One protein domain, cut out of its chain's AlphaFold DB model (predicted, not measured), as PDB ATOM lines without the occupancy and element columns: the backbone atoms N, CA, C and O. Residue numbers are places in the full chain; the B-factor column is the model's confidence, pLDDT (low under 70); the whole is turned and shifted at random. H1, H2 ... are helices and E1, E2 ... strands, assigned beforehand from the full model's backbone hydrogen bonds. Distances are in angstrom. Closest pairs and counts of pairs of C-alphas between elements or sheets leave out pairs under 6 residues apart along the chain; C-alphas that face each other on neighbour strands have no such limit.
ATOM      1  N   SER A  31      85.840 138.049  68.001       96.06
ATOM      2  CA  SER A  31      86.064 137.728  66.586       96.06
ATOM      3  C   SER A  31      87.252 136.782  66.398       96.06
ATOM      4  O   SER A  31      88.081 136.624  67.294       96.06
ATOM      5  N   THR A  32      87.353 136.129  65.239       96.12
ATOM      6  CA  THR A  32      88.549 135.365  64.847       96.12
ATOM      7  C   THR A  32      89.744 136.320  64.716       96.12
ATOM      8  O   THR A  32      89.590 137.386  64.120       96.12
ATOM      9  N   PRO A  33      90.927 135.976  65.260       95.75
ATOM     10  CA  PRO A  33      92.100 136.834  65.148       95.75
ATOM     11  C   PRO A  33      92.638 136.811  63.715       95.75
ATOM     12  O   PRO A  33      92.571 135.775  63.051       95.75
ATOM     13  N   TYR A  34      93.274 137.894  63.281       96.00
ATOM     14  CA  TYR A  34      94.114 137.872  62.084       96.00
ATOM     15  C   TYR A  34      95.416 138.638  62.310       96.00
ATOM     16  O   TYR A  34      95.449 139.644  63.020       96.00
ATOM     17  N   GLU A  35      96.502 138.137  61.724       97.44
ATOM     18  CA  GLU A  35      97.804 138.796  61.786       97.44
ATOM     19  C   GLU A  35      97.813 140.037  60.884       97.44
ATOM     20  O   GLU A  35      97.361 140.004  59.740       97.44
ATOM     21  N   VAL A  36      98.330 141.135  61.425       97.44
ATOM     22  CA  VAL A  36      98.505 142.427  60.755       97.44
ATOM     23  C   VAL A  36      99.955 142.628  60.335       97.44
ATOM     24  O   VAL A  36     100.228 143.151  59.259       97.44
ATOM     25  N   ALA A  37     100.883 142.256  61.210       97.50
ATOM     26  CA  ALA A  37     102.311 142.404  60.999       97.50
ATOM     27  C   ALA A  37     103.054 141.369  61.845       97.50
ATOM     28  O   ALA A  37     102.485 140.762  62.754       97.50
ATOM     29  N   CYS A  38     104.354 141.246  61.621       97.50
ATOM     30  CA  CYS A  38     105.252 140.517  62.507       97.50
ATOM     31  C   CYS A  38     106.611 141.216  62.575       97.50
ATOM     32  O   CYS A  38     106.880 142.143  61.805       97.50
ATOM     33  N   TYR A  39     107.461 140.788  63.497       97.06
ATOM     34  CA  TYR A  39     108.876 141.126  63.489       97.06
ATOM     35  C   TYR A  39     109.698 139.973  64.064       97.06
ATOM     36  O   TYR A  39     109.185 139.107  64.771       97.06
ATOM     37  N   SER A  40     110.993 139.997  63.771       96.62
ATOM     38  CA  SER A  40     111.986 139.106  64.366       96.62
ATOM     39  C   SER A  40     113.065 139.930  65.057       96.62
ATOM     40  O   SER A  40     113.441 140.984  64.541       96.62
ATOM     41  N   ARG A  41     113.577 139.445  66.188       95.25
ATOM     42  CA  ARG A  41     114.745 140.005  66.870       95.25
ATOM     43  C   ARG A  41     115.798 138.929  67.077       95.25
ATOM     44  O   ARG A  41     115.488 137.857  67.583       95.25
ATOM     45  N   THR A  42     117.033 139.225  66.692       94.50
ATOM     46  CA  THR A  42     118.171 138.317  66.888       94.50
ATOM     47  C   THR A  42     118.737 138.434  68.306       94.50
ATOM     48  O   THR A  42     118.489 139.424  68.995       94.50
ATOM     49  N   ALA A  43     119.571 137.476  68.728       91.88
ATOM     50  CA  ALA A  43     120.227 137.492  70.042       91.88
ATOM     51  C   ALA A  43     121.046 138.772  70.311       91.88
ATOM     52  O   ALA A  43     121.177 139.216  71.448       91.88
ATOM     53  N   ASN A  44     121.551 139.415  69.250       92.00
ATOM     54  CA  ASN A  44     122.302 140.671  69.335       92.00
ATOM     55  C   ASN A  44     121.398 141.911  69.484       92.00
ATOM     56  O   ASN A  44     121.894 143.038  69.489       92.00
ATOM     57  N   GLY A  45     120.078 141.725  69.565       90.44
ATOM     58  CA  GLY A  45     119.086 142.787  69.707       90.44
ATOM     59  C   GLY A  45     118.640 143.431  68.392       90.44
ATOM     60  O   GLY A  45     117.830 144.362  68.427       90.44
ATOM     61  N   GLU A  46     119.121 142.952  67.240       94.31
ATOM     62  CA  GLU A  46     118.753 143.491  65.927       94.31
ATOM     63  C   GLU A  46     117.295 143.163  65.606       94.31
ATOM     64  O   GLU A  46     116.921 141.995  65.513       94.31
ATOM     65  N   LEU A  47     116.481 144.205  65.428       94.56
ATOM     66  CA  LEU A  47     115.060 144.108  65.121       94.56
ATOM     67  C   LEU A  47     114.826 144.243  63.612       94.56
ATOM     68  O   LEU A  47     115.163 145.265  63.015       94.56
ATOM     69  N   THR A  48     114.160 143.262  63.010       97.00
ATOM     70  CA  THR A  48     113.739 143.306  61.605       97.00
ATOM     71  C   THR A  48     112.217 143.246  61.499       97.00
ATOM     72  O   THR A  48     111.593 142.205  61.729       97.00
ATOM     73  N   LEU A  49     111.609 144.371  61.116       96.62
ATOM     74  CA  LEU A  49     110.164 144.482  60.903       96.62
ATOM     75  C   LEU A  49     109.725 143.667  59.676       96.62
ATOM     76  O   LEU A  49     110.415 143.640  58.660       96.62
ATOM     77  N   GLY A  50     108.583 142.989  59.774       95.88
ATOM     78  CA  GLY A  50     108.038 142.122  58.723       95.88
ATOM     79  C   GLY A  50     108.774 140.788  58.543       95.88
ATOM     80  O   GLY A  50     108.383 139.989  57.694       95.88
ATOM     81  N   SER A  51     109.829 140.529  59.320       96.69
ATOM     82  CA  SER A  51     110.615 139.302  59.210       96.69
ATOM     83  C   SER A  51     110.046 138.173  60.063       96.69
ATOM     84  O   SER A  51     109.694 138.362  61.228       96.69
ATOM     85  N   ARG A  52     110.054 136.967  59.489       96.06
ATOM     86  CA  ARG A  52     109.761 135.689  60.157       96.06
ATOM     87  C   ARG A  52     111.024 134.859  60.405       96.06
ATOM     88  O   ARG A  52     110.918 133.670  60.667       96.06
ATOM     89  N   ALA A  53     112.213 135.455  60.292       95.31
ATOM     90  CA  ALA A  53     113.479 134.732  60.406       95.31
ATOM     91  C   ALA A  53     113.646 133.999  61.749       95.31
ATOM     92  O   ALA A  53     114.243 132.931  61.773       95.31
ATOM     93  N   MET A  54     113.099 134.549  62.840       94.88
ATOM     94  CA  MET A  54     113.152 133.939  64.179       94.88
ATOM     95  C   MET A  54     111.922 133.077  64.504       94.88
ATOM     96  O   MET A  54     111.821 132.532  65.601       94.88
ATOM     97  N   LEU A  55     110.967 132.935  63.573       95.44
ATOM     98  CA  LEU A  55     109.827 132.039  63.754       95.44
ATOM     99  C   LEU A  55     110.306 130.594  63.631       95.44
ATOM    100  O   LEU A  55     110.682 130.139  62.549       95.44
ATOM    101  N   ARG A  56     110.255 129.858  64.737       93.38
ATOM    102  CA  ARG A  56     110.682 128.462  64.764       93.38
ATOM    103  C   ARG A  56     109.537 127.504  64.441       93.38
ATOM    104  O   ARG A  56     108.363 127.809  64.646       93.38
ATOM    105  N   THR A  57     109.892 126.329  63.928       93.88
ATOM    106  CA  THR A  57     108.935 125.260  63.617       93.88
ATOM    107  C   THR A  57     108.978 124.202  64.704       93.88
ATOM    108  O   THR A  57     110.056 123.789  65.117       93.88
ATOM    109  N   TYR A  58     107.806 123.746  65.136       94.94
ATOM    110  CA  TYR A  58     107.702 122.676  66.118       94.94
ATOM    111  C   TYR A  58     108.193 121.332  65.564       94.94
ATOM    112  O   TYR A  58     107.882 120.939  64.438       94.94
ATOM    113  N   ARG A  59     108.884 120.594  66.424       92.81
ATOM    114  CA  ARG A  59     109.342 119.225  66.254       92.81
ATOM    115  C   ARG A  59     109.161 118.485  67.577       92.81
ATOM    116  O   ARG A  59     109.428 119.014  68.651       92.81
ATOM    117  N   GLU A  60     108.733 117.232  67.493       92.62
ATOM    118  CA  GLU A  60     108.575 116.390  68.676       92.62
ATOM    119  C   GLU A  60     109.947 116.037  69.296       92.62
ATOM    120  O   GLU A  60     110.837 115.555  68.579       92.62
ATOM    121  N   PRO A  61     110.146 116.262  70.611       90.94
ATOM    122  CA  PRO A  61     111.404 115.956  71.278       90.94
ATOM    123  C   PRO A  61     111.563 114.446  71.495       90.94
ATOM    124  O   PRO A  61     110.605 113.724  71.774       90.94
ATOM    125  N   ARG A  62     112.806 113.952  71.448       90.06
ATOM    126  CA  ARG A  62     113.111 112.572  71.861       90.06
ATOM    127  C   ARG A  62     113.116 112.477  73.384       90.06
ATOM    128  O   ARG A  62     113.707 113.320  74.051       90.06
ATOM    129  N   THR A  63     112.491 111.433  73.925       90.88
ATOM    130  CA  THR A  63     112.409 111.193  75.373       90.88
ATOM    131  C   THR A  63     113.130 109.893  75.770       90.88
ATOM    132  O   THR A  63     113.176 108.961  74.963       90.88
ATOM    133  N   PRO A  64     113.708 109.805  76.990       93.38
ATOM    134  CA  PRO A  64     113.746 110.835  78.037       93.38
ATOM    135  C   PRO A  64     114.654 112.024  77.676       93.38
ATOM    136  O   PRO A  64     115.687 111.846  77.038       93.38
ATOM    137  N   LEU A  65     114.256 113.230  78.095       90.62
ATOM    138  CA  LEU A  65     114.983 114.479  77.857       90.62
ATOM    139  C   LEU A  65     115.496 115.050  79.182       90.62
ATOM    140  O   LEU A  65     114.707 115.279  80.100       90.62
ATOM    141  N   ASP A  66     116.799 115.318  79.264       93.06
ATOM    142  CA  ASP A  66     117.388 116.024  80.401       93.06
ATOM    143  C   ASP A  66     117.410 117.542  80.163       93.06
ATOM    144  O   ASP A  66     118.257 118.077  79.446       93.06
ATOM    145  N   LEU A  67     116.485 118.247  80.815       95.31
ATOM    146  CA  LEU A  67     116.374 119.703  80.742       95.31
ATOM    147  C   LEU A  67     117.460 120.448  81.531       95.31
ATOM    148  O   LEU A  67     117.502 121.669  81.462       95.31
ATOM    149  N   ASN A  68     118.343 119.765  82.266       95.19
ATOM    150  CA  ASN A  68     119.459 120.413  82.966       95.19
ATOM    151  C   ASN A  68     120.641 120.743  82.040       95.19
ATOM    152  O   ASN A  68     121.493 121.565  82.387       95.19
ATOM    153  N   THR A  69     120.717 120.096  80.874       93.12
ATOM    154  CA  THR A  69     121.885 120.156  79.985       93.12
ATOM    155  C   THR A  69     122.103 121.553  79.402       93.12
ATOM    156  O   THR A  69     121.380 121.957  78.490       93.12
ATOM    157  N   GLY A  70     123.168 122.229  79.851       93.38
ATOM    158  CA  GLY A  70     123.609 123.541  79.357       93.38
ATOM    159  C   GLY A  70     123.188 124.732  80.224       93.38
ATOM    160  O   GLY A  70     123.374 125.875  79.806       93.38
ATOM    161  N   PHE A  71     122.628 124.492  81.417       95.25
ATOM    162  CA  PHE A  71     122.187 125.556  82.328       95.25
ATOM    163  C   PHE A  71     123.317 126.509  82.747       95.25
ATOM    164  O   PHE A  71     123.090 127.705  82.918       95.25
ATOM    165  N   ASP A  72     124.546 126.005  82.867       94.56
ATOM    166  CA  ASP A  72     125.743 126.783  83.203       94.56
ATOM    167  C   ASP A  72     126.061 127.883  82.177       94.56
ATOM    168  O   ASP A  72     126.708 128.872  82.519       94.56
ATOM    169  N   LYS A  73     125.569 127.736  80.940       95.12
ATOM    170  CA  LYS A  73     125.775 128.673  79.827       95.12
ATOM    171  C   LYS A  73     124.509 129.438  79.442       95.12
ATOM    172  O   LYS A  73     124.483 130.054  78.381       95.12
ATOM    173  N   PHE A  74     123.456 129.375  80.257       94.69
ATOM    174  CA  PHE A  74     122.186 130.029  79.952       94.69
ATOM    175  C   PHE A  74     122.329 131.556  79.905       94.69
ATOM    176  O   PHE A  74     122.665 132.188  80.912       94.69
ATOM    177  N   VAL A  75     122.001 132.145  78.754       93.69
ATOM    178  CA  VAL A  75     121.874 133.593  78.579       93.69
ATOM    179  C   VAL A  75     120.400 133.963  78.687       93.69
ATOM    180  O   VAL A  75     119.587 133.657  77.817       93.69
ATOM    181  N   LYS A  76     120.044 134.613  79.795       90.06
ATOM    182  CA  LYS A  76     118.682 135.087  80.027       90.06
ATOM    183  C   LYS A  76     118.395 136.332  79.184       90.06
ATOM    184  O   LYS A  76     119.274 137.174  79.013       90.06
ATOM    185  N   SER A  77     117.146 136.459  78.731       88.19
ATOM    186  CA  SER A  77     116.682 137.648  78.027       88.19
ATOM    187  C   SER A  77     116.826 138.890  78.897       88.19
ATOM    188  O   SER A  77     116.423 138.883  80.064       88.19
ATOM    189  N   ASN A  78     117.354 139.959  78.318       83.94
ATOM    190  CA  ASN A  78     117.319 141.304  78.892       83.94
ATOM    191  C   ASN A  78     116.426 142.252  78.071       83.94
ATOM    192  O   ASN A  78     116.451 143.465  78.290       83.94
ATOM    193  N   THR A  79     115.654 141.707  77.125       82.25
ATOM    194  CA  THR A  79     114.825 142.496  76.215       82.25
ATOM    195  C   THR A  79     113.670 143.133  76.978       82.25
ATOM    196  O   THR A  79     112.870 142.457  77.625       82.25
ATOM    197  N   VAL A  80     113.573 144.458  76.877       82.00
ATOM    198  CA  VAL A  80     112.435 145.224  77.383       82.00
ATOM    199  C   VAL A  80     111.517 145.524  76.209       82.00
ATOM    200  O   VAL A  80     111.919 146.162  75.235       82.00
ATOM    201  N   ALA A  81     110.289 145.028  76.293       85.25
ATOM    202  CA  ALA A  81     109.308 145.173  75.235       85.25
ATOM    203  C   ALA A  81     108.454 146.423  75.482       85.25
ATOM    204  O   ALA A  81     107.790 146.529  76.513       85.25
ATOM    205  N   HIS A  82     108.470 147.339  74.513       91.44
ATOM    206  CA  HIS A  82     107.735 148.600  74.551       91.44
ATOM    207  C   HIS A  82     106.679 148.656  73.449       91.44
ATOM    208  O   HIS A  82     106.862 148.089  72.363       91.44
ATOM    209  N   VAL A  83     105.539 149.289  73.730       94.31
ATOM    210  CA  VAL A  83     104.408 149.375  72.791       94.31
ATOM    211  C   VAL A  83     104.778 150.114  71.496       94.31
ATOM    212  O   VAL A  83     104.202 149.843  70.445       94.31
ATOM    213  N   GLU A  84     105.788 150.980  71.521       93.81
ATOM    214  CA  GLU A  84     106.343 151.675  70.356       93.81
ATOM    215  C   GLU A  84     106.808 150.695  69.272       93.81
ATOM    216  O   GLU A  84     106.543 150.916  68.092       93.81
ATOM    217  N   THR A  85     107.404 149.558  69.655       93.50
ATOM    218  CA  THR A  85     107.839 148.530  68.696       93.50
ATOM    219  C   THR A  85     106.660 147.958  67.899       93.50
ATOM    220  O   THR A  85     106.784 147.704  66.700       93.50
ATOM    221  N   LEU A  86     105.487 147.812  68.526       94.50
ATOM    222  CA  LEU A  86     104.263 147.371  67.843       94.50
ATOM    223  C   LEU A  86     103.801 148.422  66.845       94.50
ATOM    224  O   LEU A  86     103.400 148.077  65.734       94.50
ATOM    225  N   VAL A  87     103.848 149.692  67.252       95.12
ATOM    226  CA  VAL A  87     103.455 150.825  66.414       95.12
ATOM    227  C   VAL A  87     104.322 150.884  65.161       95.12
ATOM    228  O   VAL A  87     103.780 150.990  64.062       95.12
ATOM    229  N   ASP A  88     105.640 150.758  65.306       95.38
ATOM    230  CA  ASP A  88     106.573 150.754  64.177       95.38
ATOM    231  C   ASP A  88     106.317 149.568  63.245       95.38
ATOM    232  O   ASP A  88     106.231 149.724  62.021       95.38
ATOM    233  N   ALA A  89     106.105 148.383  63.818       95.62
ATOM    234  CA  ALA A  89     105.876 147.176  63.046       95.62
ATOM    235  C   ALA A  89     104.575 147.228  62.228       95.62
ATOM    236  O   ALA A  89     104.590 146.888  61.046       95.62
ATOM    237  N   VAL A  90     103.459 147.706  62.789       95.94
ATOM    238  CA  VAL A  90     102.203 147.812  62.021       95.94
ATOM    239  C   VAL A  90     102.199 148.992  61.046       95.94
ATOM    240  O   VAL A  90     101.635 148.876  59.956       95.94
ATOM    241  N   LYS A  91     102.895 150.095  61.363       94.12
ATOM    242  CA  LYS A  91     103.119 151.192  60.405       94.12
ATOM    243  C   LYS A  91     103.903 150.723  59.182       94.12
ATOM    244  O   LYS A  91     103.559 151.119  58.073       94.12
ATOM    245  N   SER A  92     104.885 149.831  59.361       94.31
ATOM    246  CA  SER A  92     105.631 149.233  58.240       94.31
ATOM    247  C   SER A  92     104.737 148.465  57.253       94.31
ATOM    248  O   SER A  92     105.106 148.298  56.094       94.31
ATOM    249  N   GLN A  93     103.546 148.040  57.694       94.00
ATOM    250  CA  GLN A  93     102.545 147.330  56.892       94.00
ATOM    251  C   GLN A  93     101.380 148.229  56.443       94.00
ATOM    252  O   GLN A  93     100.339 147.729  56.019       94.00
ATOM    253  N   ASN A  94     101.523 149.559  56.533       93.94
ATOM    254  CA  ASN A  94     100.476 150.537  56.205       93.94
ATOM    255  C   ASN A  94      99.157 150.308  56.972       93.94
ATOM    256  O   ASN A  94      98.063 150.573  56.465       93.94
ATOM    257  N   TYR A  95      99.240 149.797  58.201       94.94
ATOM    258  CA  TYR A  95      98.073 149.621  59.052       94.94
ATOM    259  C   TYR A  95      97.755 150.918  59.806       94.94
ATOM    260  O   TYR A  95      98.543 151.384  60.631       94.94
ATOM    261  N   ASP A  96      96.576 151.486  59.551       94.50
ATOM    262  CA  ASP A  96      96.100 152.676  60.255       94.50
ATOM    263  C   ASP A  96      95.546 152.320  61.640       94.50
ATOM    264  O   ASP A  96      94.415 151.854  61.786       94.50
ATOM    265  N   ILE A  97      96.359 152.547  62.672       95.56
ATOM    266  CA  ILE A  97      95.975 152.331  64.070       95.56
ATOM    267  C   ILE A  97      94.789 153.217  64.464       95.56
ATOM    268  O   ILE A  97      93.892 152.740  65.154       95.56
ATOM    269  N   SER A  98      94.773 154.480  64.033       91.69
ATOM    270  CA  SER A  98      93.796 155.469  64.505       91.69
ATOM    271  C   SER A  98      92.372 155.132  64.073       91.69
ATOM    272  O   SER A  98      91.420 155.339  64.823       91.69
ATOM    273  N   GLU A  99      92.230 154.534  62.890       91.75
ATOM    274  CA  GLU A  99      90.937 154.097  62.381       91.75
ATOM    275  C   GLU A  99      90.587 152.667  62.785       91.75
ATOM    276  O   GLU A  99      89.403 152.352  62.886       91.75
ATOM    277  N   LYS A 100      91.578 151.789  62.998       95.44
ATOM    278  CA  LYS A 100      91.356 150.337  63.115       95.44
ATOM    279  C   LYS A 100      91.604 149.758  64.506       95.44
ATOM    280  O   LYS A 100      91.369 148.568  64.689       95.44
ATOM    281  N   ALA A 101      92.084 150.527  65.479       97.19
ATOM    282  CA  ALA A 101      92.337 150.025  66.827       97.19
ATOM    283  C   ALA A 101      91.894 151.020  67.904       97.19
ATOM    284  O   ALA A 101      92.312 152.177  67.936       97.19
ATOM    285  N   ASP A 102      91.093 150.525  68.841       98.06
ATOM    286  CA  ASP A 102      90.724 151.250  70.054       98.06
ATOM    287  C   ASP A 102      91.776 151.035  71.151       98.06
ATOM    288  O   ASP A 102      92.016 151.929  71.962       98.06
ATOM    289  N   ILE A 103      92.423 149.861  71.162       98.19
ATOM    290  CA  ILE A 103      93.457 149.475  72.130       98.19
ATOM    291  C   ILE A 103      94.662 148.866  71.399       98.19
ATOM    292  O   ILE A 103      94.486 147.995  70.547       98.19
ATOM    293  N   VAL A 104      95.878 149.279  71.771       98.00
ATOM    294  CA  VAL A 104      97.153 148.696  71.316       98.00
ATOM    295  C   VAL A 104      97.972 148.247  72.522       98.00
ATOM    296  O   VAL A 104      98.218 149.038  73.432       98.00
ATOM    297  N   THR A 105      98.386 146.979  72.566       97.62
ATOM    298  CA  THR A 105      99.124 146.449  73.724       97.62
ATOM    299  C   THR A 105      99.858 145.132  73.449       97.62
ATOM    300  O   THR A 105      99.702 144.525  72.398       97.62
ATOM    301  N   TYR A 106     100.635 144.636  74.408       96.50
ATOM    302  CA  TYR A 106     101.093 143.247  74.420       96.50
ATOM    303  C   TYR A 106     100.051 142.326  75.055       96.50
ATOM    304  O   TYR A 106      99.384 142.692  76.027       96.50
ATOM    305  N   ARG A 107      99.989 141.071  74.586       95.50
ATOM    306  CA  ARG A 107      99.146 140.004  75.162       95.50
ATOM    307  C   ARG A 107      99.265 139.921  76.688       95.50
ATOM    308  O   ARG A 107      98.268 139.689  77.364       95.50
ATOM    309  N   ASN A 108     100.464 140.138  77.235       93.00
ATOM    310  CA  ASN A 108     100.722 140.113  78.677       93.00
ATOM    311  C   ASN A 108      99.775 141.038  79.474       93.00
ATOM    312  O   ASN A 108      99.197 140.606  80.469       93.00
ATOM    313  N   ASN A 109      99.545 142.269  79.008       95.56
ATOM    314  CA  ASN A 109      98.662 143.212  79.698       95.56
ATOM    315  C   ASN A 109      97.192 142.771  79.648       95.56
ATOM    316  O   ASN A 109      96.471 142.927  80.633       95.56
ATOM    317  N   LEU A 110      96.754 142.140  78.554       94.44
ATOM    318  CA  LEU A 110      95.418 141.540  78.494       94.44
ATOM    319  C   LEU A 110      95.284 140.366  79.468       94.44
ATOM    320  O   LEU A 110      94.247 140.248  80.117       94.44
ATOM    321  N   ASN A 111      96.322 139.540  79.631       93.56
ATOM    322  CA  ASN A 111      96.321 138.468  80.631       93.56
ATOM    323  C   ASN A 111      96.162 139.042  82.047       93.56
ATOM    324  O   ASN A 111      95.309 138.574  82.790       93.56
ATOM    325  N   LYS A 112      96.913 140.095  82.402       93.12
ATOM    326  CA  LYS A 112      96.779 140.782  83.702       93.12
ATOM    327  C   LYS A 112      95.338 141.249  83.953       93.12
ATOM    328  O   LYS A 112      94.739 140.906  84.973       93.12
ATOM    329  N   ILE A 113      94.751 141.969  82.993       92.44
ATOM    330  CA  ILE A 113      93.387 142.511  83.103       92.44
ATOM    331  C   ILE A 113      92.351 141.383  83.204       92.44
ATOM    332  O   ILE A 113      91.524 141.376  84.112       92.44
ATOM    333  N   THR A 114      92.399 140.406  82.297       90.69
ATOM    334  CA  THR A 114      91.388 139.336  82.214       90.69
ATOM    335  C   THR A 114      91.472 138.334  83.363       90.69
ATOM    336  O   THR A 114      90.450 137.766  83.746       90.69
ATOM    337  N   LEU A 115      92.657 138.147  83.953       91.81
ATOM    338  CA  LEU A 115      92.856 137.278  85.113       91.81
ATOM    339  C   LEU A 115      92.627 137.989  86.450       91.81
ATOM    340  O   LEU A 115      92.546 137.310  87.469       91.81
ATOM    341  N   THR A 116      92.473 139.319  86.476       90.25
ATOM    342  CA  THR A 116      92.258 140.092  87.715       90.25
ATOM    343  C   THR A 116      91.139 139.539  88.612       90.25
ATOM    344  O   THR A 116      91.360 139.453  89.817       90.25
ATOM    345  N   PRO A 117      89.979 139.085  88.093       85.94
ATOM    346  CA  PRO A 117      88.941 138.481  88.933       85.94
ATOM    347  C   PRO A 117      89.367 137.219  89.697       85.94
ATOM    348  O   PRO A 117      88.757 136.891  90.711       85.94
ATOM    349  N   TYR A 118      90.385 136.508  89.205       88.00
ATOM    350  CA  TYR A 118      90.856 135.228  89.742       88.00
ATOM    351  C   TYR A 118      92.228 135.335  90.423       88.00
ATOM    352  O   TYR A 118      92.635 134.437  91.159       88.00
ATOM    353  N   ASN A 119      92.959 136.420  90.168       87.94
ATOM    354  CA  ASN A 119      94.274 136.664  90.728       87.94
ATOM    355  C   ASN A 119      94.164 137.477  92.026       87.94
ATOM    356  O   ASN A 119      94.017 138.697  92.011       87.94
ATOM    357  N   HIS A 120      94.277 136.785  93.158       84.88
ATOM    358  CA  HIS A 120      94.226 137.390  94.492       84.88
ATOM    359  C   HIS A 120      95.604 137.561  95.145       84.88
ATOM    360  O   HIS A 120      95.673 137.928  96.317       84.88
ATOM    361  N   ARG A 121      96.690 137.217  94.439       87.62
ATOM    362  CA  ARG A 121      98.038 137.125  95.025       87.62
ATOM    363  C   ARG A 121      99.031 138.058  94.357       87.62
ATOM    364  O   ARG A 121      99.787 138.723  95.055       87.62
ATOM    365  N   ASP A 122      99.010 138.106  93.033       87.94
ATOM    366  CA  ASP A 122     100.057 138.761  92.266       87.94
ATOM    367  C   ASP A 122      99.620 140.181  91.912       87.94
ATOM    368  O   ASP A 122      98.640 140.393  91.191       87.94
ATOM    369  N   VAL A 123     100.354 141.165  92.426       89.25
ATOM    370  CA  VAL A 123     100.169 142.571  92.056       89.25
ATOM    371  C   VAL A 123     100.661 142.771  90.624       89.25
ATOM    372  O   VAL A 123     101.634 142.153  90.199       89.25
ATOM    373  N   TRP A 124      99.997 143.641  89.866       91.38
ATOM    374  CA  TRP A 124     100.438 144.008  88.529       91.38
ATOM    375  C   TRP A 124     100.213 145.491  88.263       91.38
ATOM    376  O   TRP A 124      99.278 146.105  88.772       91.38
ATOM    377  N   GLU A 125     101.069 146.042  87.410       92.50
ATOM    378  CA  GLU A 125     100.966 147.402  86.896       92.50
ATOM    379  C   GLU A 125     101.132 147.388  85.370       92.50
ATOM    380  O   GLU A 125     101.650 146.426  84.777       92.50
ATOM    381  N   LEU A 126     100.674 148.464  84.740       94.44
ATOM    382  CA  LEU A 126     100.901 148.814  83.343       94.44
ATOM    383  C   LEU A 126     100.829 150.335  83.212       94.44
ATOM    384  O   LEU A 126     100.161 150.986  84.019       94.44
ATOM    385  N   ASP A 127     101.478 150.879  82.192       94.81
ATOM    386  CA  ASP A 127     101.312 152.284  81.830       94.81
ATOM    387  C   ASP A 127     100.237 152.402  80.752       94.81
ATOM    388  O   ASP A 127     100.105 151.532  79.891       94.81
ATOM    389  N   ALA A 128      99.453 153.477  80.798       95.94
ATOM    390  CA  ALA A 128      98.404 153.737  79.824       95.94
ATOM    391  C   ALA A 128      98.492 155.173  79.308       95.94
ATOM    392  O   ALA A 128      98.525 156.124  80.091       95.94
ATOM    393  N   CYS A 129      98.457 155.343  77.989       95.12
ATOM    394  CA  CYS A 129      98.317 156.649  77.356       95.12
ATOM    395  C   CYS A 129      97.215 156.611  76.293       95.12
ATOM    396  O   CYS A 129      96.934 155.569  75.702       95.12
ATOM    397  N   ARG A 130      96.549 157.743  76.057       96.00
ATOM    398  CA  ARG A 130      95.536 157.863  75.004       96.00
ATOM    399  C   ARG A 130      95.988 158.883  73.975       96.00
ATOM    400  O   ARG A 130      96.206 160.041  74.324       96.00
ATOM    401  N   VAL A 131      96.073 158.467  72.716       94.31
ATOM    402  CA  VAL A 131      96.503 159.307  71.591       94.31
ATOM    403  C   VAL A 131      95.509 159.138  70.450       94.31
ATOM    404  O   VAL A 131      95.227 158.021  70.031       94.31
ATOM    405  N   SER A 132      94.944 160.249  69.972       92.44
ATOM    406  CA  SER A 132      94.006 160.277  68.835       92.44
ATOM    407  C   SER A 132      92.842 159.282  68.936       92.44
ATOM    408  O   SER A 132      92.413 158.707  67.947       92.44
ATOM    409  N   GLY A 133      92.322 159.071  70.147       94.12
ATOM    410  CA  GLY A 133      91.204 158.159  70.397       94.12
ATOM    411  C   GLY A 133      91.619 156.751  70.828       94.12
ATOM    412  O   GLY A 133      90.888 156.178  71.636       94.12
ATOM    413  N   THR A 134      92.795 156.273  70.418       97.62
ATOM    414  CA  THR A 134      93.355 154.951  70.744       97.62
ATOM    415  C   THR A 134      94.060 154.946  72.102       97.62
ATOM    416  O   THR A 134      94.769 155.893  72.450       97.62
ATOM    417  N   VAL A 135      93.877 153.877  72.877       97.88
ATOM    418  CA  VAL A 135      94.570 153.637  74.149       97.88
ATOM    419  C   VAL A 135      95.757 152.703  73.923       97.88
ATOM    420  O   VAL A 135      95.598 151.595  73.421       97.88
ATOM    421  N   PHE A 136      96.946 153.127  74.333       97.81
ATOM    422  CA  PHE A 136      98.165 152.328  74.309       97.81
ATOM    423  C   PHE A 136      98.470 151.879  75.731       97.81
ATOM    424  O   PHE A 136      98.497 152.709  76.641       97.81
ATOM    425  N   LEU A 137      98.662 150.575  75.920       97.44
ATOM    426  CA  LEU A 137      98.996 149.994  77.218       97.44
ATOM    427  C   LEU A 137     100.390 149.372  77.144       97.44
ATOM    428  O   LEU A 137     100.559 148.348  76.468       97.44
ATOM    429  N   ASP A 138     101.350 149.963  77.851       95.88
ATOM    430  CA  ASP A 138     102.742 149.512  77.880       95.88
ATOM    431  C   ASP A 138     103.025 148.581  79.066       95.88
ATOM    432  O   ASP A 138     102.299 148.562  80.068       95.88
ATOM    433  N   ILE A 139     104.042 147.733  78.934       92.75
ATOM    434  CA  ILE A 139     104.389 146.769  79.977       92.75
ATOM    435  C   ILE A 139     105.140 147.481  81.103       92.75
ATOM    436  O   ILE A 139     106.196 148.069  80.905       92.75
ATOM    437  N   ARG A 140     104.647 147.317  82.333       90.62
ATOM    438  CA  ARG A 140     105.411 147.585  83.554       90.62
ATOM    439  C   ARG A 140     105.784 146.264  84.211       90.62
ATOM    440  O   ARG A 140     104.908 145.432  84.486       90.62
ATOM    441  N   SER A 141     107.083 146.060  84.436       78.44
ATOM    442  CA  SER A 141     107.554 144.924  85.227       78.44
ATOM    443  C   SER A 141     107.408 145.252  86.706       78.44
ATOM    444  O   SER A 141     107.957 146.237  87.190       78.44
ATOM    445  N   THR A 142     106.627 144.431  87.398       70.62
ATOM    446  CA  THR A 142     106.408 144.491  88.854       70.62
ATOM    447  C   THR A 142     107.055 143.312  89.571       70.62
ATOM    448  O   THR A 142     107.182 143.335  90.790       70.62
ATOM    449  N   ASN A 143     107.492 142.304  88.812       65.69
ATOM    450  CA  ASN A 143     108.126 141.113  89.344       65.69
ATOM    451  C   ASN A 143     109.638 141.262  89.250       65.69
ATOM    452  O   ASN A 143     110.182 141.546  88.179       65.69
ATOM    453  N   GLU A 144     110.301 141.041  90.377       67.62
ATOM    454  CA  GLU A 144     111.733 140.801  90.391       67.62
ATOM    455  C   GLU A 144     112.008 139.407  89.836       67.62
ATOM    456  O   GLU A 144     111.251 138.453  90.042       67.62
ATOM    457  N   ASP A 145     113.109 139.297  89.107       71.19
ATOM    458  CA  ASP A 145     113.574 138.012  88.627       71.19
ATOM    459  C   ASP A 145     113.837 137.056  89.795       71.19
ATOM    460  O   ASP A 145     114.352 137.496  90.826       71.19
ATOM    461  N   PRO A 146     113.558 135.744  89.645       74.81
ATOM    462  CA  PRO A 146     113.909 134.776  90.672       74.81
ATOM    463  C   PRO A 146     115.400 134.877  90.991       74.81
ATOM    464  O   PRO A 146     116.256 134.621  90.138       74.81
ATOM    465  N   THR A 147     115.710 135.284  92.219       76.62
ATOM    466  CA  THR A 147     117.092 135.450  92.682       76.62
ATOM    467  C   THR A 147     117.686 134.126  93.151       76.62
ATOM    468  O   THR A 147     118.907 133.957  93.151       76.62
ATOM    469  N   ASP A 148     116.839 133.157  93.505       88.38
ATOM    470  CA  ASP A 148     117.263 131.838  93.942       88.38
ATOM    471  C   ASP A 148     117.643 130.929  92.759       88.38
ATOM    472  O   ASP A 148     117.113 131.008  91.644       88.38
ATOM    473  N   SER A 149     118.593 130.028  93.007       87.38
ATOM    474  CA  SER A 149     119.138 129.130  91.985       87.38
ATOM    475  C   SER A 149     118.089 128.195  91.387       87.38
ATOM    476  O   SER A 149     118.174 127.858  90.205       87.38
ATOM    477  N   ARG A 150     117.084 127.794  92.174       91.38
ATOM    478  CA  ARG A 150     116.023 126.892  91.727       91.38
ATOM    479  C   ARG A 150     115.036 127.612  90.813       91.38
ATOM    480  O   ARG A 150     114.670 127.055  89.783       91.38
ATOM    481  N   GLY A 151     114.656 128.845  91.139       91.25
ATOM    482  CA  GLY A 151     113.833 129.694  90.285       91.25
ATOM    483  C   GLY A 151     114.478 129.924  88.919       91.25
ATOM    484  O   GLY A 151     113.842 129.698  87.891       91.25
ATOM    485  N   ARG A 152     115.779 130.246  88.893       91.94
ATOM    486  CA  ARG A 152     116.544 130.382  87.640       91.94
ATOM    487  C   ARG A 152     116.574 129.093  86.817       91.94
ATOM    488  O   ARG A 152     116.431 129.153  85.597       91.94
ATOM    489  N   LEU A 153     116.739 127.944  87.472       94.56
ATOM    490  CA  LEU A 153     116.738 126.635  86.816       94.56
ATOM    491  C   LEU A 153     115.372 126.305  86.199       94.56
ATOM    492  O   LEU A 153     115.298 125.815  85.077       94.56
ATOM    493  N   PHE A 154     114.278 126.628  86.888       94.94
ATOM    494  CA  PHE A 154     112.932 126.416  86.357       94.94
ATOM    495  C   PHE A 154     112.583 127.368  85.210       94.94
ATOM    496  O   PHE A 154     111.940 126.936  84.256       94.94
ATOM    497  N   THR A 155     113.051 128.620  85.241       93.88
ATOM    498  CA  THR A 155     112.972 129.510  84.070       93.88
ATOM    499  C   THR A 155     113.724 128.916  82.882       93.88
ATOM    500  O   THR A 155     113.202 128.884  81.771       93.88
ATOM    501  N   TYR A 156     114.933 128.402  83.116       95.94
ATOM    502  CA  TYR A 156     115.749 127.785  82.076       95.94
ATOM    503  C   TYR A 156     115.078 126.573  81.419       95.94
ATOM    504  O   TYR A 156     115.153 126.433  80.201       95.94
ATOM    505  N   TYR A 157     114.390 125.722  82.186       96.69
ATOM    506  CA  TYR A 157     113.709 124.545  81.638       96.69
ATOM    507  C   TYR A 157     112.704 124.883  80.533       96.69
ATOM    508  O   TYR A 157     112.593 124.109  79.586       96.69
ATOM    509  N   GLY A 158     112.023 126.032  80.619       95.56
ATOM    510  CA  GLY A 158     111.147 126.513  79.548       95.56
ATOM    511  C   GLY A 158     111.919 126.741  78.250       95.56
ATOM    512  O   GLY A 158     111.624 126.114  77.237       95.56
ATOM    513  N   TYR A 159     112.984 127.543  78.309       95.75
ATOM    514  CA  TYR A 159     113.815 127.831  77.139       95.75
ATOM    515  C   TYR A 159     114.535 126.599  76.588       95.75
ATOM    516  O   TYR A 159     114.630 126.421  75.376       95.75
ATOM    517  N   LYS A 160     115.028 125.709  77.459       96.06
ATOM    518  CA  LYS A 160     115.656 124.461  77.014       96.06
ATOM    519  C   LYS A 160     114.647 123.571  76.295       96.06
ATOM    520  O   LYS A 160     114.976 122.993  75.263       96.06
ATOM    521  N   PHE A 161     113.428 123.468  76.819       95.75
ATOM    522  CA  PHE A 161     112.360 122.716  76.176       95.75
ATOM    523  C   PHE A 161     111.990 123.310  74.811       95.75
ATOM    524  O   PHE A 161     111.893 122.561  73.839       95.75
ATOM    525  N   GLU A 162     111.858 124.635  74.719       95.31
ATOM    526  CA  GLU A 162     111.634 125.336  73.451       95.31
ATOM    527  C   GLU A 162     112.756 125.058  72.449       95.31
ATOM    528  O   GLU A 162     112.465 124.662  71.328       95.31
ATOM    529  N   GLN A 163     114.029 125.161  72.847       94.50
ATOM    530  CA  GLN A 163     115.161 124.839  71.973       94.50
ATOM    531  C   GLN A 163     115.056 123.415  71.418       94.50
ATOM    532  O   GLN A 163     115.112 123.232  70.207       94.50
ATOM    533  N   VAL A 164     114.831 122.405  72.266       94.19
ATOM    534  CA  VAL A 164     114.733 121.011  71.791       94.19
ATOM    535  C   VAL A 164     113.533 120.796  70.867       94.19
ATOM    536  O   VAL A 164     113.636 120.059  69.887       94.19
ATOM    537  N   CYS A 165     112.402 121.447  71.141       94.88
ATOM    538  CA  CYS A 165     111.203 121.305  70.319       94.88
ATOM    539  C   CYS A 165     111.224 122.163  69.049       94.88
ATOM    540  O   CYS A 165     110.341 122.002  68.216       94.88
ATOM    541  N   CYS A 166     112.170 123.089  68.900       93.62
ATOM    542  CA  CYS A 166     112.116 124.110  67.853       93.62
ATOM    543  C   CYS A 166     113.438 124.303  67.091       93.62
ATOM    544  O   CYS A 166     113.531 125.206  66.259       93.62
ATOM    545  N   SER A 167     114.465 123.498  67.369       88.44
ATOM    546  CA  SER A 167     115.733 123.504  66.633       88.44
ATOM    547  C   SER A 167     115.579 122.923  65.227       88.44
ATOM    548  O   SER A 167     115.011 121.841  65.044       88.44
ATOM    549  N   ALA A 168     116.114 123.637  64.234       81.31
ATOM    550  CA  ALA A 168     116.092 123.201  62.840       81.31
ATOM    551  C   ALA A 168     117.081 122.049  62.604       81.31
ATOM    552  O   ALA A 168     116.789 121.116  61.852       81.31
ATOM    553  N   ASP A 169     118.222 122.090  63.296       80.38
ATOM    554  CA  ASP A 169     119.272 121.077  63.255       80.38
ATOM    555  C   ASP A 169     119.477 120.459  64.657       80.38
ATOM    556  O   ASP A 169     119.571 121.195  65.640       80.38
ATOM    557  N   PRO A 170     119.588 119.123  64.799       77.38
ATOM    558  CA  PRO A 170     119.894 118.479  66.082       77.38
ATOM    559  C   PRO A 170     121.165 118.987  66.784       77.38
ATOM    560  O   PRO A 170     121.304 118.849  67.999       77.38
ATOM    561  N   SER A 171     122.119 119.553  66.047       79.69
ATOM    562  CA  SER A 171     123.312 120.185  66.617       79.69
ATOM    563  C   SER A 171     122.982 121.446  67.422       79.69
ATOM    564  O   SER A 171     123.639 121.703  68.434       79.69
ATOM    565  N   GLU A 172     121.923 122.171  67.056       83.06
ATOM    566  CA  GLU A 172     121.429 123.328  67.804       83.06
ATOM    567  C   GLU A 172     120.852 122.918  69.158       83.06
ATOM    568  O   GLU A 172     120.940 123.697  70.097       83.06
ATOM    569  N   GLU A 173     120.343 121.688  69.322       83.06
ATOM    570  CA  GLU A 173     119.806 121.191  70.603       83.06
ATOM    571  C   GLU A 173     120.865 121.209  71.727       83.06
ATOM    572  O   GLU A 173     120.521 121.261  72.910       83.06
ATOM    573  N   ASN A 174     122.154 121.200  71.369       83.69
ATOM    574  CA  ASN A 174     123.286 121.215  72.302       83.69
ATOM    575  C   ASN A 174     123.990 122.578  72.401       83.69
ATOM    576  O   ASN A 174     124.900 122.735  73.219       83.69
ATOM    577  N   ALA A 175     123.587 123.558  71.591       90.00
ATOM    578  CA  ALA A 175     124.098 124.917  71.692       90.00
ATOM    579  C   ALA A 175     123.659 125.574  73.019       90.00
ATOM    580  O   ALA A 175     122.642 125.169  73.600       90.00
ATOM    581  N   PRO A 176     124.406 126.577  73.521       92.62
ATOM    582  CA  PRO A 176     123.943 127.406  74.627       92.62
ATOM    583  C   PRO A 176     122.568 128.014  74.328       92.62
ATOM    584  O   PRO A 176     122.336 128.510  73.229       92.62
ATOM    585  N   VAL A 177     121.676 127.982  75.319       94.31
ATOM    586  CA  VAL A 177     120.366 128.638  75.239       94.31
ATOM    587  C   VAL A 177     120.570 130.146  75.369       94.31
ATOM    588  O   VAL A 177     121.069 130.604  76.404       94.31
ATOM    589  N   ASP A 178     120.117 130.902  74.370       93.31
ATOM    590  CA  ASP A 178     120.017 132.361  74.412       93.31
ATOM    591  C   ASP A 178     118.556 132.798  74.264       93.31
ATOM    592  O   ASP A 178     117.903 132.522  73.261       93.31
ATOM    593  N   ALA A 179     118.036 133.459  75.294       93.44
ATOM    594  CA  ALA A 179     116.648 133.896  75.379       93.44
ATOM    595  C   ALA A 179     116.393 135.304  74.799       93.44
ATOM    596  O   ALA A 179     115.308 135.854  74.989       93.44
ATOM    597  N   ASN A 180     117.380 135.925  74.145       93.25
ATOM    598  CA  ASN A 180     117.217 137.239  73.509       93.25
ATOM    599  C   ASN A 180     116.630 137.164  72.090       93.25
ATOM    600  O   ASN A 180     116.190 138.186  71.564       93.25
ATOM    601  N   GLU A 181     116.609 135.981  71.474       92.88
ATOM    602  CA  GLU A 181     115.918 135.771  70.200       92.88
ATOM    603  C   GLU A 181     114.403 135.736  70.405       92.88
ATOM    604  O   GLU A 181     113.895 134.985  71.237       92.88
ATOM    605  N   GLU A 182     113.667 136.514  69.613       94.06
ATOM    606  CA  GLU A 182     112.203 136.525  69.657       94.06
ATOM    607  C   GLU A 182     111.592 136.657  68.260       94.06
ATOM    608  O   GLU A 182     112.113 137.331  67.365       94.06
ATOM    609  N   PHE A 183     110.434 136.025  68.092       96.06
ATOM    610  CA  PHE A 183     109.510 136.293  67.003       96.06
ATOM    611  C   PHE A 183     108.196 136.778  67.595       96.06
ATOM    612  O   PHE A 183     107.676 136.177  68.530       96.06
ATOM    613  N   CYS A 184     107.641 137.834  67.009       96.31
ATOM    614  CA  CYS A 184     106.409 138.441  67.481       96.31
ATOM    615  C   CYS A 184     105.416 138.623  66.339       96.31
ATOM    616  O   CYS A 184     105.771 139.076  65.248       96.31
ATOM    617  N   SER A 185     104.149 138.328  66.619       97.56
ATOM    618  CA  SER A 185     103.023 138.513  65.705       97.56
ATOM    619  C   SER A 185     102.062 139.556  66.273       97.56
ATOM    620  O   SER A 185     101.559 139.424  67.391       97.56
ATOM    621  N   MET A 186     101.791 140.610  65.504       97.31
ATOM    622  CA  MET A 186     100.781 141.607  65.841       97.31
ATOM    623  C   MET A 186      99.454 141.173  65.247       97.31
ATOM    624  O   MET A 186      99.303 141.064  64.031       97.31
ATOM    625  N   VAL A 187      98.477 140.963  66.115       97.50
ATOM    626  CA  VAL A 187      97.187 140.377  65.788       97.50
ATOM    627  C   VAL A 187      96.084 141.375  66.093       97.50
ATOM    628  O   VAL A 187      96.015 141.930  67.189       97.50
ATOM    629  N   HIS A 188      95.191 141.573  65.133       97.44
ATOM    630  CA  HIS A 188      93.949 142.295  65.348       97.44
ATOM    631  C   HIS A 188      92.844 141.326  65.771       97.44
ATOM    632  O   HIS A 188      92.701 140.233  65.211       97.44
ATOM    633  N   ARG A 189      92.020 141.754  66.731       96.25
ATOM    634  CA  ARG A 189      90.765 141.092  67.090       96.25
ATOM    635  C   ARG A 189      89.762 142.086  67.676       96.25
ATOM    636  O   ARG A 189      90.145 143.083  68.272       96.25
ATOM    637  N   GLU A 190      88.483 141.761  67.595       96.50
ATOM    638  CA  GLU A 190      87.407 142.462  68.292       96.50
ATOM    639  C   GLU A 190      86.991 141.693  69.553       96.50
ATOM    640  O   GLU A 190      86.768 140.478  69.514       96.50
ATOM    641  N   ILE A 191      86.894 142.403  70.676       94.12
ATOM    642  CA  ILE A 191      86.413 141.889  71.963       94.12
ATOM    643  C   ILE A 191      85.258 142.785  72.409       94.12
ATOM    644  O   ILE A 191      85.456 143.932  72.820       94.12
ATOM    645  N   GLY A 192      84.030 142.276  72.312       91.88
ATOM    646  CA  GLY A 192      82.832 143.087  72.500       91.88
ATOM    647  C   GLY A 192      82.777 144.221  71.475       91.88
ATOM    648  O   GLY A 192      82.749 143.966  70.279       91.88
ATOM    649  N   ASN A 193      82.783 145.467  71.950       91.88
ATOM    650  CA  ASN A 193      82.724 146.662  71.099       91.88
ATOM    651  C   ASN A 193      84.099 147.321  70.888       91.88
ATOM    652  O   ASN A 193      84.157 148.483  70.491       91.88
ATOM    653  N   HIS A 194      85.191 146.629  71.221       95.31
ATOM    654  CA  HIS A 194      86.543 147.176  71.145       95.31
ATOM    655  C   HIS A 194      87.390 146.407  70.139       95.31
ATOM    656  O   HIS A 194      87.490 145.182  70.209       95.31
ATOM    657  N   ARG A 195      88.053 147.145  69.253       97.44
ATOM    658  CA  ARG A 195      89.073 146.649  68.330       97.44
ATOM    659  C   ARG A 195      90.421 146.687  69.031       97.44
ATOM    660  O   ARG A 195      90.918 147.753  69.399       97.44
ATOM    661  N   VAL A 196      91.001 145.517  69.236       97.69
ATOM    662  CA  VAL A 196      92.229 145.315  69.997       97.69
ATOM    663  C   VAL A 196      93.319 144.837  69.051       97.69
ATOM    664  O   VAL A 196      93.221 143.765  68.455       97.69
ATOM    665  N   LEU A 197      94.375 145.634  68.935       98.00
ATOM    666  CA  LEU A 197      95.626 145.237  68.312       98.00
ATOM    667  C   LEU A 197      96.570 144.766  69.419       98.00
ATOM    668  O   LEU A 197      96.962 145.556  70.280       98.00
ATOM    669  N   LEU A 198      96.927 143.485  69.414       96.06
ATOM    670  CA  LEU A 198      97.810 142.916  70.425       96.06
ATOM    671  C   LEU A 198      99.034 142.231  69.821       96.06
ATOM    672  O   LEU A 198      98.929 141.542  68.814       96.06
ATOM    673  N   CYS A 199     100.190 142.381  70.461       96.00
ATOM    674  CA  CYS A 199     101.368 141.580  70.141       96.00
ATOM    675  C   CYS A 199     101.357 140.272  70.927       96.00
ATOM    676  O   CYS A 199     101.270 140.278  72.162       96.00
ATOM    677  N   ALA A 200     101.437 139.161  70.205       88.06
ATOM    678  CA  ALA A 200     101.681 137.840  70.743       88.06
ATOM    679  C   ALA A 200     103.136 137.448  70.461       88.06
ATOM    680  O   ALA A 200     103.562 137.427  69.305       88.06
ATOM    681  N   VAL A 201     103.842 137.144  71.548       72.38
ATOM    682  CA  VAL A 201     105.144 136.467  71.571       72.38
ATOM    683  C   VAL A 201     104.899 134.984  71.794       72.38
ATOM    684  O   VAL A 201     104.075 134.675  72.705       72.38
TER     685      VAL A 201
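What this domain is: This is residues 31 to 201 of the 201 residues of the protein "Decapping nuclease" of Rhodosorus marinus (UniProt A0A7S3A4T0). A curled, mixed sheet of seven strands, like part of a barrel, wraps round helix H1, while H3 packs on the opposite face. H4 lies away from this sheet at the other end of the longest axis; the long unnamed stretch of residues 50 to 82 loops out from E2 toward that end and back to H1, and the unnamed residues 167 to 181 lead from H4 back to E6 in the sheet. The printed part has 171 residues with four named helices and seven named strands, running E1 E2 H1 H2 E3 H3 E4 E5 H4 E6 E7; the sheet's order is E2 E1 E6 E7 E3 E5 E4. The class is mixed, helices and strands, with 84 residues, under half, in named elements. The whole is compact, with a radius of gyration of the C-alphas of 17.9 A and spans of 51 by 38 by 28 A.

How they stand to each other: E1, residues 34 to 41, forms an antiparallel hairpin with E2, residues 47 to 49; N 48 and O 40 are 2.8 A apart. H1, residues 83 to 91, is on the strongly twisted sheet, which curls round it; its closest C-alphas to E1 are Val 90 and Ala 37, 5.5 A. H2, residues 97 to 100, is on the same face as H1, at a height over the sheet of 7.7 A. E3, residues 103 to 106, runs directly into H3, residues 107 to 115, which stands up from the sheet over E5, residues 134 to 139, on the opposite face to H1: three layers, helices on both faces of a sheet. E4, residues 126 to 131, is in a hairpin with E5, with N 136 and O 129 2.8 A apart. E3 and E5 are parallel, with N 104 and O 135 2.9 A apart. H4, residues 149 to 166, is not on the sheet and touches no helix. E6, residues 182 to 191, is antiparallel to E1, with N 36 and O 186 2.8 A apart, and forms a hairpin with E7, residues 194 to 200, with N 187 and O 198 2.8 A apart. E7 is parallel to E3, with N 197 and O 103 2.9 A apart. Each O i to N i+4 pair is within hydrogen-bond range in H1 and H3, and 12 of 14 in H4; H2 is too short for such a pair.

Where its parts are: E1 begins at C-alpha 34, (94.114, 137.872, 62.084), spans 21.3 A and bends by 54 degrees at residue 37. H4 spans 25.6 A from C-alpha 149 at (119.138, 129.130, 91.985). E6 spans 26.4 A and bends by 52 degrees at residue 188. E7 spans 17.8 A, ending at C-alpha 200, (101.681, 137.840, 70.743).

The domain as a whole: The C-alphas of Pro 64 and Ser 132, the two farthest apart, are 54.0 A apart. The printed part has no cut. The links E2 to H1 and H4 to E6 are long, with 33 and 15 residues. The mean pLDDT of the printed part is 92.3; residues 143 to 144 are under 70.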